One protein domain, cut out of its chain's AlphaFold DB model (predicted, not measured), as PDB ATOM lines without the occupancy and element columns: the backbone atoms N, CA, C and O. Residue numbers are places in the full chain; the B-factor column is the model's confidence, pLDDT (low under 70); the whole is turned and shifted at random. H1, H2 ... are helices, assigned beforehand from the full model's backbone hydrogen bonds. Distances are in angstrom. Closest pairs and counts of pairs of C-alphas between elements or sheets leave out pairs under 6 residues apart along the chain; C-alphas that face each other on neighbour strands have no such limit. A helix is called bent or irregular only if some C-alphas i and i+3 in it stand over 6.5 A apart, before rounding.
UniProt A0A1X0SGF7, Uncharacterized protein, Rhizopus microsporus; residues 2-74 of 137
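AT A GLANCE: This is residues 2 to 74 of the 137 residues of an uncharacterized protein of Rhizopus microsporus (UniProt A0A1X0SGF7). Two long helices, H4 and H2, run roughly the same way with a gap between them, and the chain folds back from the end of H2 to the start of H4 through residues 37 to 52, which hold the short helix H3. The short helix H1 sits near the last turn of H4, and the long link of residues 6 to 19 runs back past H2 on the side away from H4. The printed part has 73 residues with four named helices, in the order H1, H2, H3, H4, and no named strand; its class is all helix. Contacts between helices are few, yet the whole is compact, with a radius of gyration of the C-alphas of 12.7 A and spans of 34 by 29 by 20 A.

HOW THE PARTS SIT: Begin with H4, residues 53 to 70, the longest helix. Look from it to H3, residues 45 to 48: the two touch only at the corner by their link, H4 with residues 55 to 56 alone, and their closest C-alphas, those of Leu 48 and Asn 56, are 5.6 A apart. At the other end of H4, H1, residues 2 to 5, is close but not clearly touching, with the closest C-alphas, those of Ile 4 and Asn 70, 6.7 A apart. Now turn to H2, residues 20 to 36, which is apart from H4 and from H1. H2 is close to H3 but not clearly touching it; their closest C-alphas, those of Tyr 27 and Val 45, are 6.7 A apart. H1 and H3 are apart. In the backbone of H2 and H4 you will find every O i to N i+4 pair within hydrogen-bond range; H1 and H3 are too short for such a pair, and their one O i to N i+3 pair is within range in H3 but not in H1.

IN THESE COORDINATES: Find C-alpha 53 at (-0.334, -114.891, 5.031); from there H4 runs 25.6 A to C-alpha 70 at (-22.493, -108.827, 16.241). H2 starts at C-alpha 20, at (5.921, -100.362, 10.211), and runs 24.9 A to Lys 36. H3 goes from Val 45 to Leu 48, 5.1 A, and H1 from Asp 2 to Phe 5, 5.4 A. No helix is bent.

THE WHOLE: Look at His 19 and Gly 73 for the two C-alphas farthest apart, 35.1 A; the first and last printed C-alphas, of Asp 2 and Gly 74, are 12.2 A apart. The link from H1 to H2 is long, with 14 residues, that from H2 to H3 is short, with 8, and that from H3 to H4 is tight, with 4. The printed part has no cut. The mean pLDDT of the printed part is 86.3, and no printed residue is under 70.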
ATOM      1  N   ASP A   2     -15.610-101.040  13.314       81.56
ATOM      2  CA  ASP A   2     -16.250 -99.721  13.182       81.56
ATOM      3  C   ASP A   2     -17.705 -99.776  12.683       81.56
ATOM      4  O   ASP A   2     -18.572 -99.113  13.231       81.56
ATOM      5  N   SER A   3     -18.011-100.678  11.749       80.94
ATOM      6  CA  SER A   3     -19.387-100.937  11.293       80.94
ATOM      7  C   SER A   3     -20.309-101.581  12.335       80.94
ATOM      8  O   SER A   3     -21.495-101.712  12.080       80.94
ATOM      9  N   ILE A   4     -19.772-102.047  13.465       80.81
ATOM     10  CA  ILE A   4     -20.539-102.688  14.545       80.81
ATOM     11  C   ILE A   4     -20.807-101.667  15.656       80.81
ATOM     12  O   ILE A   4     -21.921-101.575  16.153       80.81
ATOM     13  N   PHE A   5     -19.781-100.892  16.025       81.56
ATOM     14  CA  PHE A   5     -19.802-100.040  17.215       81.56
ATOM     15  C   PHE A   5     -19.816 -98.528  16.925       81.56
ATOM     16  O   PHE A   5     -20.161 -97.746  17.806       81.56
ATOM     17  N   GLY A   6     -19.407 -98.092  15.727       81.69
ATOM     18  CA  GLY A   6     -19.339 -96.682  15.302       81.69
ATOM     19  C   GLY A   6     -18.323 -95.795  16.042       81.69
ATOM     20  O   GLY A   6     -18.142 -94.625  15.690       81.69
ATOM     21  N   ASP A   7     -17.654 -96.324  17.065       83.69
ATOM     22  CA  ASP A   7     -16.862 -95.577  18.043       83.69
ATOM     23  C   ASP A   7     -15.343 -95.681  17.840       83.69
ATOM     24  O   ASP A   7     -14.564 -95.170  18.653       83.69
ATOM     25  N   VAL A   8     -14.897 -96.299  16.739       86.06
ATOM     26  CA  VAL A   8     -13.475 -96.354  16.395       86.06
ATOM     27  C   VAL A   8     -12.992 -94.944  16.058       86.06
ATOM     28  O   VAL A   8     -13.661 -94.176  15.362       86.06
ATOM     29  N   HIS A   9     -11.793 -94.595  16.521       84.81
ATOM     30  CA  HIS A   9     -11.175 -93.289  16.285       84.81
ATOM     31  C   HIS A   9     -10.604 -93.174  14.858       84.81
ATOM     32  O   HIS A   9      -9.400 -93.004  14.669       84.81
ATOM     33  N   MET A  10     -11.466 -93.256  13.839       83.44
ATOM     34  CA  MET A  10     -11.082 -93.305  12.419       83.44
ATOM     35  C   MET A  10     -10.231 -92.113  11.965       83.44
ATOM     36  O   MET A  10      -9.337 -92.288  11.150       83.44
ATOM     37  N   GLY A  11     -10.414 -90.927  12.557       82.44
ATOM     38  CA  GLY A  11      -9.567 -89.755  12.287       82.44
ATOM     39  C   GLY A  11      -8.103 -89.885  12.743       82.44
ATOM     40  O   GLY A  11      -7.275 -89.073  12.340       82.44
ATOM     41  N   LYS A  12      -7.768 -90.885  13.572       84.00
ATOM     42  CA  LYS A  12      -6.388 -91.243  13.950       84.00
ATOM     43  C   LYS A  12      -5.851 -92.455  13.179       84.00
ATOM     44  O   LYS A  12      -4.655 -92.725  13.256       84.00
ATOM     45  N   VAL A  13      -6.709 -93.181  12.457       86.06
ATOM     46  CA  VAL A  13      -6.307 -94.327  11.636       86.06
ATOM     47  C   VAL A  13      -5.664 -93.806  10.357       86.06
ATOM     48  O   VAL A  13      -6.272 -93.053   9.597       86.06
ATOM     49  N   LYS A  14      -4.425 -94.222  10.099       84.50
ATOM     50  CA  LYS A  14      -3.746 -93.930   8.838       84.50
ATOM     51  C   LYS A  14      -4.068 -95.030   7.828       84.50
ATOM     52  O   LYS A  14      -3.782 -96.194   8.090       84.50
ATOM     53  N   PHE A  15      -4.637 -94.669   6.679       81.25
ATOM     54  CA  PHE A  15      -5.008 -95.635   5.633       81.25
ATOM     55  C   PHE A  15      -3.937 -95.814   4.545       81.25
ATOM     56  O   PHE A  15      -3.865 -96.876   3.937       81.25
ATOM     57  N   GLU A  16      -3.093 -94.806   4.312       80.81
ATOM     58  CA  GLU A  16      -2.002 -94.833   3.323       80.81
ATOM     59  C   GLU A  16      -0.635 -95.010   4.015       80.81
ATOM     60  O   GLU A  16       0.298 -94.233   3.813       80.81
ATOM     61  N   THR A  17      -0.521 -96.011   4.892       78.81
ATOM     62  CA  THR A  17       0.698 -96.278   5.673       78.81
ATOM     63  C   THR A  17       1.759 -97.009   4.865       78.81
ATOM     64  O   THR A  17       1.497 -98.065   4.287       78.81
ATOM     65  N   LYS A  18       2.990 -96.492   4.886       80.56
ATOM     66  CA  LYS A  18       4.155 -97.131   4.246       80.56
ATOM     67  C   LYS A  18       5.151 -97.692   5.255       80.56
ATOM     68  O   LYS A  18       5.989 -98.503   4.873       80.56
ATOM     69  N   HIS A  19       5.064 -97.281   6.519       84.56
ATOM     70  CA  HIS A  19       6.056 -97.624   7.532       84.56
ATOM     71  C   HIS A  19       5.472 -98.460   8.671       84.56
ATOM     72  O   HIS A  19       4.356 -98.232   9.135       84.56
ATOM     73  N   GLU A  20       6.277 -99.397   9.166       84.50
ATOM     74  CA  GLU A  20       5.921-100.362  10.211       84.50
ATOM     75  C   GLU A  20       5.353 -99.702  11.485       84.50
ATOM     76  O   GLU A  20       4.305-100.105  11.992       84.50
ATOM     77  N   TYR A  21       5.971 -98.610  11.948       85.44
ATOM     78  CA  TYR A  21       5.530 -97.877  13.143       85.44
ATOM     79  C   TYR A  21       4.107 -97.296  13.022       85.44
ATOM     80  O   TYR A  21       3.425 -97.095  14.029       85.44
ATOM     81  N   GLU A  22       3.625 -97.043  11.802       86.75
ATOM     82  CA  GLU A  22       2.272 -96.537  11.563       86.75
ATOM     83  C   GLU A  22       1.224 -97.646  11.718       86.75
ATOM     84  O   GLU A  22       0.173 -97.421  12.322       86.75
ATOM     85  N   TYR A  23       1.540 -98.859  11.254       86.62
ATOM     86  CA  TYR A  23       0.707-100.040  11.474       86.62
ATOM     87  C   TYR A  23       0.574-100.357  12.967       86.62
ATOM     88  O   TYR A  23      -0.533-100.626  13.429       86.62
ATOM     89  N   VAL A  24       1.655-100.245  13.750       89.44
ATOM     90  CA  VAL A  24       1.603-100.410  15.217       89.44
ATOM     91  C   VAL A  24       0.621 -99.418  15.856       89.44
ATOM     92  O   VAL A  24      -0.177 -99.805  16.710       89.44
ATOM     93  N   SER A  25       0.619 -98.155  15.414       89.75
ATOM     94  CA  SER A  25      -0.349 -97.147  15.878       89.75
ATOM     95  C   SER A  25      -1.796 -97.533  15.533       89.75
ATOM     96  O   SER A  25      -2.671 -97.515  16.401       89.75
ATOM     97  N   ASN A  26      -2.042 -97.969  14.292       89.69
ATOM     98  CA  ASN A  26      -3.355 -98.446  13.849       89.69
ATOM     99  C   ASN A  26      -3.845 -99.651  14.680       89.69
ATOM    100  O   ASN A  26      -5.004 -99.684  15.097       89.69
ATOM    101  N   TYR A  27      -2.968-100.616  14.982       90.00
ATOM    102  CA  TYR A  27      -3.321-101.773  15.809       90.00
ATOM    103  C   TYR A  27      -3.626-101.400  17.265       90.00
ATOM    104  O   TYR A  27      -4.532-101.996  17.844       90.00
ATOM    105  N   LYS A  28      -2.983-100.375  17.843       90.75
ATOM    106  CA  LYS A  28      -3.345 -99.872  19.185       90.75
ATOM    107  C   LYS A  28      -4.756 -99.279  19.238       90.75
ATOM    108  O   LYS A  28      -5.466 -99.484  20.220       90.75
ATOM    109  N   ILE A  29      -5.200 -98.592  18.180       90.56
ATOM    110  CA  ILE A  29      -6.587 -98.095  18.071       90.56
ATOM    111  C   ILE A  29      -7.575 -99.277  18.042       90.56
ATOM    112  O   ILE A  29      -8.641 -99.224  18.661       90.56
ATOM    113  N   LEU A  30      -7.203-100.366  17.362       89.44
ATOM    114  CA  LEU A  30      -8.009-101.583  17.292       89.44
ATOM    115  C   LEU A  30      -8.067-102.320  18.641       89.44
ATOM    116  O   LEU A  30      -9.159-102.676  19.074       89.44
ATOM    117  N   GLN A  31      -6.934-102.470  19.337       90.38
ATOM    118  CA  GLN A  31      -6.861-103.037  20.693       90.38
ATOM    119  C   GLN A  31      -7.744-102.262  21.678       90.38
ATOM    120  O   GLN A  31      -8.603-102.855  22.319       90.38
ATOM    121  N   HIS A  32      -7.646-100.928  21.702       90.50
ATOM    122  CA  HIS A  32      -8.493-100.089  22.559       90.50
ATOM    123  C   HIS A  32      -9.999-100.291  22.297       90.50
ATOM    124  O   HIS A  32     -10.811-100.243  23.220       90.50
ATOM    125  N   THR A  33     -10.377-100.555  21.042       89.94
ATOM    126  CA  THR A  33     -11.761-100.895  20.679       89.94
ATOM    127  C   THR A  33     -12.163-102.260  21.260       89.94
ATOM    128  O   THR A  33     -13.257-102.395  21.803       89.94
ATOM    129  N   PHE A  34     -11.284-103.266  21.201       89.38
ATOM    130  CA  PHE A  34     -11.540-104.597  21.770       89.38
ATOM    131  C   PHE A  34     -11.667-104.540  23.300       89.38
ATOM    132  O   PHE A  34     -12.620-105.095  23.844       89.38
ATOM    133  N   ASP A  35     -10.777-103.814  23.983       89.69
ATOM    134  CA  ASP A  35     -10.803-103.644  25.442       89.69
ATOM    135  C   ASP A  35     -12.094-102.962  25.915       89.69
ATOM    136  O   ASP A  35     -12.672-103.330  26.947       89.69
ATOM    137  N   LYS A  36     -12.566-101.965  25.155       89.44
ATOM    138  CA  LYS A  36     -13.808-101.238  25.434       89.44
ATOM    139  C   LYS A  36     -15.034-102.145  25.308       89.44
ATOM    140  O   LYS A  36     -15.862-102.152  26.214       89.44
ATOM    141  N   HIS A  37     -15.100-102.948  24.245       87.31
ATOM    142  CA  HIS A  37     -16.207-103.877  23.968       87.31
ATOM    143  C   HIS A  37     -16.005-105.285  24.558       87.31
ATOM    144  O   HIS A  37     -16.746-106.203  24.220       87.31
ATOM    145  N   LYS A  38     -15.020-105.454  25.454       87.81
ATOM    146  CA  LYS A  38     -14.719-106.692  26.204       87.81
ATOM    147  C   LYS A  38     -14.533-107.930  25.314       87.81
ATOM    148  O   LYS A  38     -14.964-109.030  25.645       87.81
ATOM    149  N   ILE A  39     -13.858-107.741  24.183       87.00
ATOM    150  CA  ILE A  39     -13.570-108.798  23.213       87.00
ATOM    151  C   ILE A  39     -12.293-109.539  23.635       87.00
ATOM    152  O   ILE A  39     -11.192-109.039  23.423       87.00
ATOM    153  N   ASP A  40     -12.431-110.763  24.149       84.00
ATOM    154  CA  ASP A  40     -11.331-111.616  24.652       84.00
ATOM    155  C   ASP A  40     -10.415-112.212  23.547       84.00
ATOM    156  O   ASP A  40      -9.825-113.284  23.668       84.00
ATOM    157  N   LYS A  41     -10.308-111.537  22.394       85.69
ATOM    158  CA  LYS A  41      -9.454-111.955  21.276       85.69
ATOM    159  C   LYS A  41      -8.149-111.172  21.303       85.69
ATOM    160  O   LYS A  41      -8.084-110.030  20.848       85.69
ATOM    161  N   ILE A  42      -7.077-111.839  21.723       84.19
ATOM    162  CA  ILE A  42      -5.713-111.321  21.587       84.19
ATOM    163  C   ILE A  42      -5.402-111.088  20.099       84.19
ATOM    164  O   ILE A  42      -5.504-111.999  19.274       84.19
ATOM    165  N   ILE A  43      -5.004-109.857  19.762       86.00
ATOM    166  CA  ILE A  43      -4.557-109.460  18.422       86.00
ATOM    167  C   ILE A  43      -3.031-109.657  18.350       86.00
ATOM    168  O   ILE A  43      -2.310-108.926  19.031       86.00
ATOM    169  N   PRO A  44      -2.501-110.602  17.546       87.56
ATOM    170  CA  PRO A  44      -1.065-110.874  17.472       87.56
ATOM    171  C   PRO A  44      -0.356-109.848  16.574       87.56
ATOM    172  O   PRO A  44       0.059-110.163  15.455       87.56
ATOM    173  N   VAL A  45      -0.236-108.606  17.059       88.56
ATOM    174  CA  VAL A  45       0.279-107.452  16.298       88.56
ATOM    175  C   VAL A  45       1.618-107.764  15.631       88.56
ATOM    176  O   VAL A  45       1.720-107.610  14.420       88.56
ATOM    177  N   ASP A  46       2.595-108.314  16.357       87.56
ATOM    178  CA  ASP A  46       3.940-108.614  15.827       87.56
ATOM    179  C   ASP A  46       3.954-109.649  14.688       87.56
ATOM    180  O   ASP A  46       4.903-109.714  13.904       87.56
ATOM    181  N   LYS A  47       2.913-110.488  14.592       87.50
ATOM    182  CA  LYS A  47       2.758-111.469  13.506       87.50
ATOM    183  C   LYS A  47       2.030-110.870  12.305       87.50
ATOM    184  O   LYS A  47       2.432-111.105  11.166       87.50
ATOM    185  N   LEU A  48       0.991-110.077  12.566       85.69
ATOM    186  CA  LEU A  48       0.231-109.353  11.545       85.69
ATOM    187  C   LEU A  48       1.119-108.341  10.811       85.69
ATOM    188  O   LEU A  48       1.093-108.273   9.584       85.69
ATOM    189  N   LEU A  49       1.963-107.633  11.565       87.56
ATOM    190  CA  LEU A  49       2.922-106.627  11.108       87.56
ATOM    191  C   LEU A  49       3.968-107.178  10.125       87.56
ATOM    192  O   LEU A  49       4.367-106.486   9.196       87.56
ATOM    193  N   LYS A  50       4.340-108.457  10.268       85.88
ATOM    194  CA  LYS A  50       5.224-109.180   9.333       85.88
ATOM    195  C   LYS A  50       4.531-109.602   8.030       85.88
ATOM    196  O   LYS A  50       5.127-110.328   7.239       85.88
ATOM    197  N   CYS A  51       3.267-109.218   7.821       82.81
ATOM    198  CA  CYS A  51       2.458-109.530   6.636       82.81
ATOM    199  C   CYS A  51       2.390-111.032   6.280       82.81
ATOM    200  O   CYS A  51       2.129-111.399   5.134       82.81
ATOM    201  N   LYS A  52       2.596-111.930   7.256       89.19
ATOM    202  CA  LYS A  52       2.564-113.380   7.029       89.19
ATOM    203  C   LYS A  52       1.138-113.830   6.705       89.19
ATOM    204  O   LYS A  52       0.211-113.562   7.470       89.19
ATOM    205  N   PHE A  53       0.978-114.534   5.583       85.56
ATOM    206  CA  PHE A  53      -0.334-114.891   5.031       85.56
ATOM    207  C   PHE A  53      -1.217-115.680   6.009       85.56
ATOM    208  O   PHE A  53      -2.382-115.336   6.173       85.56
ATOM    209  N   GLN A  54      -0.664-116.686   6.701       89.94
ATOM    210  CA  GLN A  54      -1.413-117.502   7.671       89.94
ATOM    211  C   GLN A  54      -2.040-116.658   8.788       89.94
ATOM    212  O   GLN A  54      -3.253-116.684   8.964       89.94
ATOM    213  N   ASP A  55      -1.223-115.893   9.515       87.38
ATOM    214  CA  ASP A  55      -1.654-115.141  10.697       87.38
ATOM    215  C   ASP A  55      -2.639-114.013  10.327       87.38
ATOM    216  O   ASP A  55      -3.608-113.757  11.043       87.38
ATOM    217  N   ASN A  56      -2.450-113.386   9.158       88.50
ATOM    218  CA  ASN A  56      -3.394-112.406   8.611       88.50
ATOM    219  C   ASN A  56      -4.724-113.053   8.189       88.50
ATOM    220  O   ASN A  56      -5.792-112.508   8.472       88.50
ATOM    221  N   LEU A  57      -4.682-114.222   7.544       91.69
ATOM    222  CA  LEU A  57      -5.885-114.931   7.114       91.69
ATOM    223  C   LEU A  57      -6.696-115.451   8.310       91.69
ATOM    224  O   LEU A  57      -7.916-115.304   8.317       91.69
ATOM    225  N   GLU A  58      -6.040-116.001   9.335       89.94
ATOM    226  CA  GLU A  58      -6.686-116.439  10.581       89.94
ATOM    227  C   GLU A  58      -7.405-115.270  11.275       89.94
ATOM    228  O   GLU A  58      -8.570-115.384  11.671       89.94
ATOM    229  N   PHE A  59      -6.747-114.108  11.358       89.25
ATOM    230  CA  PHE A  59      -7.345-112.904  11.927       89.25
ATOM    231  C   PHE A  59      -8.562-112.417  11.125       89.25
ATOM    232  O   PHE A  59      -9.599-112.115  11.717       89.25
ATOM    233  N   MET A  60      -8.479-112.392   9.789       89.56
ATOM    234  CA  MET A  60      -9.608-112.016   8.925       89.56
ATOM    235  C   MET A  60     -10.786-112.993   9.030       89.56
ATOM    236  O   MET A  60     -11.935-112.549   9.088       89.56
ATOM    237  N   GLN A  61     -10.529-114.304   9.103       90.94
ATOM    238  CA  GLN A  61     -11.577-115.312   9.301       90.94
ATOM    239  C   GLN A  61     -12.317-115.087  10.622       90.94
ATOM    240  O   GLN A  61     -13.548-115.006  10.636       90.94
ATOM    241  N   TRP A  62     -11.579-114.923  11.725       91.12
ATOM    242  CA  TRP A  62     -12.174-114.630  13.027       91.12
ATOM    243  C   TRP A  62     -12.957-113.305  13.010       91.12
ATOM    244  O   TRP A  62     -14.097-113.262  13.467       91.12
ATOM    245  N   MET A  63     -12.403-112.248  12.403       89.69
ATOM    246  CA  MET A  63     -13.057-110.939  12.270       89.69
ATOM    247  C   MET A  63     -14.386-111.036  11.507       89.69
ATOM    248  O   MET A  63     -15.364-110.399  11.901       89.69
ATOM    249  N   LYS A  64     -14.453-111.854  10.446       88.69
ATOM    250  CA  LYS A  64     -15.688-112.110   9.691       88.69
ATOM    251  C   LYS A  64     -16.731-112.831  10.543       88.69
ATOM    252  O   LYS A  64     -17.878-112.406  10.551       88.69
ATOM    253  N   ARG A  65     -16.345-113.875  11.287       88.75
ATOM    254  CA  ARG A  65     -17.251-114.590  12.211       88.75
ATOM    255  C   ARG A  65     -17.778-113.676  13.318       88.75
ATOM    256  O   ARG A  65     -18.973-113.690  13.583       88.75
ATOM    257  N   PHE A  66     -16.914-112.844  13.899       89.38
ATOM    258  CA  PHE A  66     -17.314-111.848  14.890       89.38
ATOM    259  C   PHE A  66     -18.300-110.826  14.304       89.38
ATOM    260  O   PHE A  66     -19.324-110.539  14.919       89.38
ATOM    261  N   TRP A  67     -18.028-110.305  13.102       87.69
ATOM    262  CA  TRP A  67     -18.929-109.369  12.423       87.69
ATOM    263  C   TRP A  67     -20.288-110.005  12.104       87.69
ATOM    264  O   TRP A  67     -21.306-109.409  12.431       87.69
ATOM    265  N   ASP A  68     -20.306-111.238  11.586       86.19
ATOM    266  CA  ASP A  68     -21.538-111.991  11.285       86.19
ATOM    267  C   ASP A  68     -22.450-112.174  12.513       86.19
ATOM    268  O   ASP A  68     -23.664-112.256  12.364       86.19
ATOM    269  N   GLN A  69     -21.874-112.252  13.716       88.44
ATOM    270  CA  GLN A  69     -22.607-112.462  14.972       88.44
ATOM    271  C   GLN A  69     -23.041-111.167  15.670       88.44
ATOM    272  O   GLN A  69     -24.005-111.189  16.430       88.44
ATOM    273  N   ASN A  70     -22.318-110.061  15.464       85.38
ATOM    274  CA  ASN A  70     -22.493-108.827  16.241       85.38
ATOM    275  C   ASN A  70     -23.055-107.658  15.418       85.38
ATOM    276  O   ASN A  70     -23.380-106.621  15.989       85.38
ATOM    277  N   PHE A  71     -23.141-107.771  14.089       82.75
ATOM    278  CA  PHE A  71     -23.639-106.689  13.242       82.75
ATOM    279  C   PHE A  71     -25.177-106.575  13.315       82.75
ATOM    280  O   PHE A  71     -25.866-107.511  12.910       82.75
ATOM    281  N   PRO A  72     -25.744-105.438  13.765       79.00
ATOM    282  CA  PRO A  72     -27.185-105.300  14.004       79.00
ATOM    283  C   PRO A  72     -28.026-105.058  12.735       79.00
ATOM    284  O   PRO A  72     -29.225-104.829  12.843       79.00
ATOM    285  N   GLY A  73     -27.423-105.090  11.538       73.38
ATOM    286  CA  GLY A  73     -28.149-104.979  10.265       73.38
ATOM    287  C   GLY A  73     -28.490-103.554   9.807       73.38
ATOM    288  O   GLY A  73     -29.484-103.377   9.110       73.38
ATOM    289  N   GLY A  74     -27.701-102.544  10.192       79.81
ATOM    290  CA  GLY A  74     -27.906-101.143   9.787       79.81
ATOM    291  C   GLY A  74     -26.996-100.671   8.645       79.81
ATOM    292  O   GLY A  74     -25.934-101.246   8.408       79.81
TER     293      GLY A  74